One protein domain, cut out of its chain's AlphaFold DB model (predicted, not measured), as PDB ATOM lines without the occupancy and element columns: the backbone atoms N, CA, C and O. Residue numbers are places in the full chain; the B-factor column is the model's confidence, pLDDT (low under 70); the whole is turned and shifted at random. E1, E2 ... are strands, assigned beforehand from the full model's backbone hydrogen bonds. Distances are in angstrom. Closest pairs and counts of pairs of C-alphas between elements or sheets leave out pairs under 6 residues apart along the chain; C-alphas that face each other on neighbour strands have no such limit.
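What this domain is: This is residues 143 to 205 of the 205 residues of the protein "DUF1329 domain-containing protein" of Deltaproteobacteria bacterium (UniProt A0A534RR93). One twisted sheet forms a long rod: the hairpin of E1 and E2 reaches to one end, E3 runs beside residues 161 to 169 of E2 on the side away from E1, short E4 lies beside E3 at the sheet's edge, and the loop of residues 170 to 185 makes the other end. The 63 printed residues include four strands and no named helix, all strand, in sheet order E1, E2, E3, E4: a meander, each strand the antiparallel neighbour of the one before. It is only just loose, close to extended, with a radius of gyration of the C-alphas of 15.7 A and spans of 50 by 23 by 15 A.

How they stand to each other: E1, residues 143 to 153, forms a hairpin with E2, residues 156 to 169, at 162 degrees; N 145 and O 165, 2.8 A apart, are within hydrogen-bond range. E2 bends by 57 degrees at residue 159. E3, residues 186 to 194, forms a hairpin with E2, with N 166 and O 189 at 2.9 A. E4, residues 202 to 204, forms one with E3, with N 203 and O 190 at 2.8 A. Edge strands E1 and E4 are apart.

Where its parts are: E1 spans 32.0 A from C-alpha 143 at (449.748, 322.582, 441.035), E2 38.1 A and E3 25.0 A. E4 ends with C-alpha 204 at (462.223, 314.645, 440.560).

The domain as a whole: The farthest C-alphas, of Asn 155 and Asp 179, are 50.2 A apart. The printed part has no cut, E2 to E3 is a long link, and no printed residue is under 70 in pLDDT.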
ATOM      1  N   VAL A 143     450.259 322.389 442.387       90.25
ATOM      2  CA  VAL A 143     449.748 322.582 441.035       90.25
ATOM      3  C   VAL A 143     450.121 321.400 440.157       90.25
ATOM      4  O   VAL A 143     451.210 320.835 440.249       90.25
ATOM      5  N   TYR A 144     449.181 321.025 439.296       92.50
ATOM      6  CA  TYR A 144     449.437 320.118 438.194       92.50
ATOM      7  C   TYR A 144     449.639 320.934 436.919       92.50
ATOM      8  O   TYR A 144     448.754 321.691 436.511       92.50
ATOM      9  N   TRP A 145     450.790 320.759 436.282       88.88
ATOM     10  CA  TRP A 145     451.095 321.323 434.981       88.88
ATOM     11  C   TRP A 145     450.943 320.260 433.909       88.88
ATOM     12  O   TRP A 145     451.379 319.122 434.062       88.88
ATOM     13  N   PHE A 146     450.386 320.669 432.782       92.19
ATOM     14  CA  PHE A 146     450.462 319.906 431.553       92.19
ATOM     15  C   PHE A 146     451.179 320.753 430.511       92.19
ATOM     16  O   PHE A 146     450.774 321.886 430.239       92.19
ATOM     17  N   LEU A 147     452.247 320.209 429.937       90.44
ATOM     18  CA  LEU A 147     453.056 320.882 428.934       90.44
ATOM     19  C   LEU A 147     453.032 320.078 427.640       90.44
ATOM     20  O   LEU A 147     453.359 318.898 427.620       90.44
ATOM     21  N   SER A 148     452.709 320.753 426.541       93.50
ATOM     22  CA  SER A 148     452.831 320.208 425.193       93.50
ATOM     23  C   SER A 148     453.875 321.008 424.428       93.50
ATOM     24  O   SER A 148     453.640 322.154 424.040       93.50
ATOM     25  N   THR A 149     455.039 320.405 424.203       92.75
ATOM     26  CA  THR A 149     456.091 320.993 423.377       92.75
ATOM     27  C   THR A 149     455.916 320.506 421.947       92.75
ATOM     28  O   THR A 149     455.995 319.309 421.677       92.75
ATOM     29  N   LYS A 150     455.666 321.435 421.021       94.62
ATOM     30  CA  LYS A 150     455.432 321.144 419.602       94.62
ATOM     31  C   LYS A 150     456.528 321.772 418.755       94.62
ATOM     32  O   LYS A 150     456.787 322.967 418.869       94.62
ATOM     33  N   TRP A 151     457.124 320.981 417.876       95.25
ATOM     34  CA  TRP A 151     458.069 321.449 416.873       95.25
ATOM     35  C   TRP A 151     457.334 321.697 415.561       95.25
ATOM     36  O   TRP A 151     456.577 320.852 415.075       95.25
ATOM     37  N   ALA A 152     457.569 322.873 414.992       94.94
ATOM     38  CA  ALA A 152     457.066 323.263 413.687       94.94
ATOM     39  C   ALA A 152     458.241 323.570 412.754       94.94
ATOM     40  O   ALA A 152     459.239 324.167 413.159       94.94
ATOM     41  N   THR A 153     458.100 323.171 411.498       93.31
ATOM     42  CA  THR A 153     459.014 323.472 410.392       93.31
ATOM     43  C   THR A 153     458.317 324.418 409.410       93.31
ATOM     44  O   THR A 153     457.092 324.570 409.477       93.31
ATOM     45  N   PRO A 154     459.035 325.019 408.441       94.44
ATOM     46  CA  PRO A 154     458.399 325.800 407.379       94.44
ATOM     47  C   PRO A 154     457.311 325.037 406.601       94.44
ATOM     48  O   PRO A 154     456.402 325.661 406.063       94.44
ATOM     49  N   ASN A 155     457.386 323.701 406.571       93.31
ATOM     50  CA  ASN A 155     456.454 322.836 405.844       93.31
ATOM     51  C   ASN A 155     455.296 322.308 406.711       93.31
ATOM     52  O   ASN A 155     454.436 321.597 406.197       93.31
ATOM     53  N   GLY A 156     455.257 322.643 408.004       94.12
ATOM     54  CA  GLY A 156     454.185 322.243 408.915       94.12
ATOM     55  C   GLY A 156     454.678 321.609 410.214       94.12
ATOM     56  O   GLY A 156     455.833 321.762 410.614       94.12
ATOM     57  N   PHE A 157     453.762 320.923 410.894       94.56
ATOM     58  CA  PHE A 157     454.032 320.217 412.144       94.56
ATOM     59  C   PHE A 157     455.025 319.070 411.928       94.56
ATOM     60  O   PHE A 157     454.858 318.280 411.004       94.56
ATOM     61  N   ASP A 158     456.036 318.991 412.792       94.50
ATOM     62  CA  ASP A 158     457.046 317.931 412.767       94.50
ATOM     63  C   ASP A 158     456.738 316.878 413.833       94.50
ATOM     64  O   ASP A 158     456.369 315.745 413.529       94.50
ATOM     65  N   ARG A 159     456.809 317.275 415.107       91.94
ATOM     66  CA  ARG A 159     456.610 316.368 416.240       91.94
ATOM     67  C   ARG A 159     456.149 317.095 417.491       91.94
ATOM     68  O   ARG A 159     456.217 318.320 417.590       91.94
ATOM     69  N   MET A 160     455.727 316.312 418.472       94.19
ATOM     70  CA  MET A 160     455.275 316.795 419.766       94.19
ATOM     71  C   MET A 160     455.688 315.837 420.868       94.19
ATOM     72  O   MET A 160     455.717 314.627 420.658       94.19
ATOM     73  N   VAL A 161     455.973 316.406 422.032       94.62
ATOM     74  CA  VAL A 161     456.150 315.672 423.282       94.62
ATOM     75  C   VAL A 161     455.265 316.332 424.333       94.62
ATOM     76  O   VAL A 161     455.151 317.560 424.382       94.62
ATOM     77  N   GLU A 162     454.597 315.511 425.128       95.31
ATOM     78  CA  GLU A 162     453.735 315.924 426.223       95.31
ATOM     79  C   GLU A 162     454.303 315.442 427.551       95.31
ATOM     80  O   GLU A 162     454.773 314.305 427.678       95.31
ATOM     81  N   PHE A 163     454.208 316.320 428.540       94.31
ATOM     82  CA  PHE A 163     454.650 316.081 429.899       94.31
ATOM     83  C   PHE A 163     453.555 316.502 430.875       94.31
ATOM     84  O   PHE A 163     452.869 317.509 430.669       94.31
ATOM     85  N   GLY A 164     453.427 315.749 431.958       94.25
ATOM     86  CA  GLY A 164     452.756 316.188 433.172       94.25
ATOM     87  C   GLY A 164     453.797 316.593 434.209       94.25
ATOM     88  O   GLY A 164     454.903 316.053 434.220       94.25
ATOM     89  N   ALA A 165     453.455 317.527 435.088       93.75
ATOM     90  CA  ALA A 165     454.248 317.788 436.277       93.75
ATOM     91  C   ALA A 165     453.361 318.042 437.492       93.75
ATOM     92  O   ALA A 165     452.362 318.750 437.392       93.75
ATOM     93  N   TYR A 166     453.739 317.490 438.638       93.56
ATOM     94  CA  TYR A 166     453.208 317.905 439.932       93.56
ATOM     95  C   TYR A 166     454.252 318.766 440.618       93.56
ATOM     96  O   TYR A 166     455.375 318.309 440.798       93.56
ATOM     97  N   ALA A 167     453.869 319.980 440.993       91.88
ATOM     98  CA  ALA A 167     454.726 320.910 441.704       91.88
ATOM     99  C   ALA A 167     454.174 321.161 443.107       91.88
ATOM    100  O   ALA A 167     453.026 321.597 443.254       91.88
ATOM    101  N   THR A 168     454.996 320.897 444.119       92.00
ATOM    102  CA  THR A 168     454.699 321.134 445.533       92.00
ATOM    103  C   THR A 168     455.571 322.259 446.061       92.00
ATOM    104  O   THR A 168     456.775 322.112 446.254       92.00
ATOM    105  N   TRP A 169     454.941 323.396 446.325       90.75
ATOM    106  CA  TRP A 169     455.590 324.588 446.868       90.75
ATOM    107  C   TRP A 169     455.678 324.476 448.381       90.75
ATOM    108  O   TRP A 169     454.699 324.078 448.990       90.75
ATOM    109  N   TYR A 170     456.778 324.852 449.025       91.88
ATOM    110  CA  TYR A 170     456.859 324.827 450.496       91.88
ATOM    111  C   TYR A 170     456.786 326.218 451.113       91.88
ATOM    112  O   TYR A 170     456.279 326.388 452.220       91.88
ATOM    113  N   ILE A 171     457.220 327.228 450.367       90.06
ATOM    114  CA  ILE A 171     457.222 328.631 450.775       90.06
ATOM    115  C   ILE A 171     456.168 329.395 449.969       90.06
ATOM    116  O   ILE A 171     455.921 329.084 448.810       90.06
ATOM    117  N   GLY A 172     455.535 330.409 450.570       89.88
ATOM    118  CA  GLY A 172     454.547 331.238 449.871       89.88
ATOM    119  C   GLY A 172     453.201 330.550 449.614       89.88
ATOM    120  O   GLY A 172     452.316 331.168 449.020       89.88
ATOM    121  N   ARG A 173     453.011 329.319 450.117       91.75
ATOM    122  CA  ARG A 173     451.768 328.545 449.991       91.75
ATOM    123  C   ARG A 173     450.564 329.320 450.513       91.75
ATOM    124  O   ARG A 173     450.551 329.767 451.666       91.75
ATOM    125  N   HIS A 174     449.516 329.411 449.697       90.00
ATOM    126  CA  HIS A 174     448.281 330.075 450.091       90.00
ATOM    127  C   HIS A 174     447.595 329.346 451.245       90.00
ATOM    128  O   HIS A 174     447.084 330.002 452.149       90.00
ATOM    129  N   SER A 175     447.600 328.017 451.269       91.44
ATOM    130  CA  SER A 175     446.958 327.203 452.306       91.44
ATOM    131  C   SER A 175     447.721 327.168 453.635       91.44
ATOM    132  O   SER A 175     447.177 326.702 454.634       91.44
ATOM    133  N   GLY A 176     448.923 327.750 453.688       91.31
ATOM    134  CA  GLY A 176     449.807 327.708 454.851       91.31
ATOM    135  C   GLY A 176     450.910 326.653 454.717       91.31
ATOM    136  O   GLY A 176     451.006 325.999 453.676       91.31
ATOM    137  N   PRO A 177     451.769 326.514 455.743       92.56
ATOM    138  CA  PRO A 177     452.912 325.610 455.699       92.56
ATOM    139  C   PRO A 177     452.477 324.142 455.611       92.56
ATOM    140  O   PRO A 177     451.416 323.756 456.099       92.56
ATOM    141  N   THR A 178     453.338 323.327 455.013       93.12
ATOM    142  CA  THR A 178     453.230 321.865 454.950       93.12
ATOM    143  C   THR A 178     454.584 321.245 455.303       93.12
ATOM    144  O   THR A 178     455.577 321.969 455.407       93.12
ATOM    145  N   ASP A 179     454.633 319.929 455.501       93.88
ATOM    146  CA  ASP A 179     455.862 319.232 455.883       93.88
ATOM    147  C   ASP A 179     456.925 319.364 454.787       93.88
ATOM    148  O   ASP A 179     456.731 318.907 453.662       93.88
ATOM    149  N   ASN A 180     458.070 319.960 455.131       93.00
ATOM    150  CA  ASN A 180     459.210 320.166 454.237       93.00
ATOM    151  C   ASN A 180     460.455 319.431 454.771       93.00
ATOM    152  O   ASN A 180     461.360 320.069 455.309       93.00
ATOM    153  N   PRO A 181     460.499 318.086 454.694       91.94
ATOM    154  CA  PRO A 181     461.568 317.295 455.310       91.94
ATOM    155  C   PRO A 181     462.951 317.539 454.694       91.94
ATOM    156  O   PRO A 181     463.952 317.311 455.366       91.94
ATOM    157  N   ASP A 182     463.000 318.022 453.450       92.00
ATOM    158  CA  ASP A 182     464.244 318.255 452.707       92.00
ATOM    159  C   ASP A 182     464.634 319.744 452.653       92.00
ATOM    160  O   ASP A 182     465.555 320.111 451.929       92.00
ATOM    161  N   ASP A 183     463.930 320.598 453.410       91.38
ATOM    162  CA  ASP A 183     464.185 322.040 453.554       91.38
ATOM    163  C   ASP A 183     464.398 322.782 452.218       91.38
ATOM    164  O   ASP A 183     465.331 323.562 452.023       91.38
ATOM    165  N   CYS A 184     463.516 322.507 451.259       90.94
ATOM    166  CA  CYS A 184     463.584 323.036 449.900       90.94
ATOM    167  C   CYS A 184     462.474 324.061 449.631       90.94
ATOM    168  O   CYS A 184     461.473 324.130 450.340       90.94
ATOM    169  N   TYR A 185     462.634 324.887 448.599       87.69
ATOM    170  CA  TYR A 185     461.623 325.890 448.234       87.69
ATOM    171  C   TYR A 185     460.401 325.268 447.536       87.69
ATOM    172  O   TYR A 185     459.262 325.698 447.739       87.69
ATOM    173  N   LEU A 186     460.668 324.253 446.723       89.88
ATOM    174  CA  LEU A 186     459.772 323.606 445.776       89.88
ATOM    175  C   LEU A 186     460.285 322.181 445.552       89.88
ATOM    176  O   LEU A 186     461.497 321.971 445.604       89.88
ATOM    177  N   LYS A 187     459.374 321.254 445.261       92.62
ATOM    178  CA  LYS A 187     459.689 319.986 444.600       92.62
ATOM    179  C   LYS A 187     458.769 319.741 443.430       92.62
ATOM    180  O   LYS A 187     457.550 319.822 443.600       92.62
ATOM    181  N   ASP A 188     459.350 319.314 442.320       92.00
ATOM    182  CA  ASP A 188     458.624 319.053 441.087       92.00
ATOM    183  C   ASP A 188     458.871 317.623 440.604       92.00
ATOM    184  O   ASP A 188     460.002 317.192 440.395       92.00
ATOM    185  N   LEU A 189     457.792 316.871 440.387       93.56
ATOM    186  CA  LEU A 189     457.828 315.590 439.688       93.56
ATOM    187  C   LEU A 189     457.348 315.804 438.259       93.56
ATOM    188  O   LEU A 189     456.148 315.972 438.038       93.56
ATOM    189  N   ILE A 190     458.261 315.734 437.296       93.75
ATOM    190  CA  ILE A 190     457.973 315.853 435.863       93.75
ATOM    191  C   ILE A 190     457.975 314.457 435.249       93.75
ATOM    192  O   ILE A 190     458.886 313.671 435.503       93.75
ATOM    193  N   PHE A 191     456.983 314.136 434.422       94.44
ATOM    194  CA  PHE A 191     456.850 312.824 433.793       94.44
ATOM    195  C   PHE A 191     456.321 312.913 432.359       94.44
ATOM    196  O   PHE A 191     455.495 313.766 432.032       94.44
ATOM    197  N   GLY A 192     456.795 312.023 431.486       94.75
ATOM    198  CA  GLY A 192     456.341 311.953 430.096       94.75
ATOM    199  C   GLY A 192     454.965 311.296 429.962       94.75
ATOM    200  O   GLY A 192     454.703 310.249 430.556       94.75
ATOM    201  N   THR A 193     454.086 311.900 429.160       94.50
ATOM    202  CA  THR A 193     452.742 311.366 428.863       94.50
ATOM    203  C   THR A 193     452.586 310.930 427.409       94.50
ATOM    204  O   THR A 193     451.792 310.036 427.122       94.50
ATOM    205  N   SER A 194     453.332 311.542 426.485       93.56
ATOM    206  CA  SER A 194     453.336 311.195 425.060       93.56
ATOM    207  C   SER A 194     454.610 311.721 424.387       93.56
ATOM    208  O   SER A 194     455.073 312.797 424.767       93.56
ATOM    209  N   PRO A 195     455.190 311.041 423.378       93.38
ATOM    210  CA  PRO A 195     454.787 309.746 422.822       93.38
ATOM    211  C   PRO A 195     455.081 308.590 423.789       93.38
ATOM    212  O   PRO A 195     455.652 308.803 424.853       93.38
ATOM    213  N   TYR A 196     454.702 307.360 423.423       91.44
ATOM    214  CA  TYR A 196     454.901 306.178 424.278       91.44
ATOM    215  C   TYR A 196     456.359 306.004 424.733       91.44
ATOM    216  O   TYR A 196     456.601 305.629 425.872       91.44
ATOM    217  N   ASP A 197     457.320 306.379 423.889       90.00
ATOM    218  CA  ASP A 197     458.754 306.332 424.206       90.00
ATOM    219  C   ASP A 197     459.164 307.276 425.354       90.00
ATOM    220  O   ASP A 197     460.221 307.096 425.952       90.00
ATOM    221  N   ALA A 198     458.346 308.288 425.667       89.38
ATOM    222  CA  ALA A 198     458.531 309.177 426.813       89.38
ATOM    223  C   ALA A 198     457.762 308.705 428.061       89.38
ATOM    224  O   ALA A 198     458.037 309.168 429.169       89.38
ATOM    225  N   VAL A 199     456.796 307.794 427.905       91.25
ATOM    226  CA  VAL A 199     455.984 307.294 429.018       91.25
ATOM    227  C   VAL A 199     456.849 306.448 429.949       91.25
ATOM    228  O   VAL A 199     457.590 305.569 429.518       91.25
ATOM    229  N   GLY A 200     456.732 306.708 431.251       85.69
ATOM    230  CA  GLY A 200     457.514 306.022 432.284       85.69
ATOM    231  C   GLY A 200     458.872 306.665 432.574       85.69
ATOM    232  O   GLY A 200     459.553 306.227 433.499       85.69
ATOM    233  N   VAL A 201     459.250 307.719 431.843       88.19
ATOM    234  CA  VAL A 201     460.365 308.590 432.224       88.19
ATOM    235  C   VAL A 201     459.844 309.656 433.177       88.19
ATOM    236  O   VAL A 201     458.931 310.408 432.825       88.19
ATOM    237  N   SER A 202     460.457 309.738 434.356       91.38
ATOM    238  CA  SER A 202     460.152 310.757 435.357       91.38
ATOM    239  C   SER A 202     461.430 311.331 435.954       91.38
ATOM    240  O   SER A 202     462.410 310.611 436.137       91.38
ATOM    241  N   THR A 203     461.403 312.619 436.280       91.19
ATOM    242  CA  THR A 203     462.471 313.320 436.999       91.19
ATOM    243  C   THR A 203     461.861 314.004 438.212       91.19
ATOM    244  O   THR A 203     460.779 314.581 438.107       91.19
ATOM    245  N   LEU A 204     462.534 313.889 439.354       89.38
ATOM    246  CA  LEU A 204     462.223 314.645 440.560       89.38
ATOM    247  C   LEU A 204     463.293 315.724 440.712       89.38
ATOM    248  O   LEU A 204     464.481 315.393 440.714       89.38
ATOM    249  N   GLU A 205     462.857 316.970 440.831       81.62
ATOM    250  CA  GLU A 205     463.689 318.149 441.091       81.62
ATOM    251  C   GLU A 205     463.324 318.786 442.432       81.62
ATOM    252  O   GLU A 205     462.121 318.763 442.795       81.62
TER     253      GLU A 205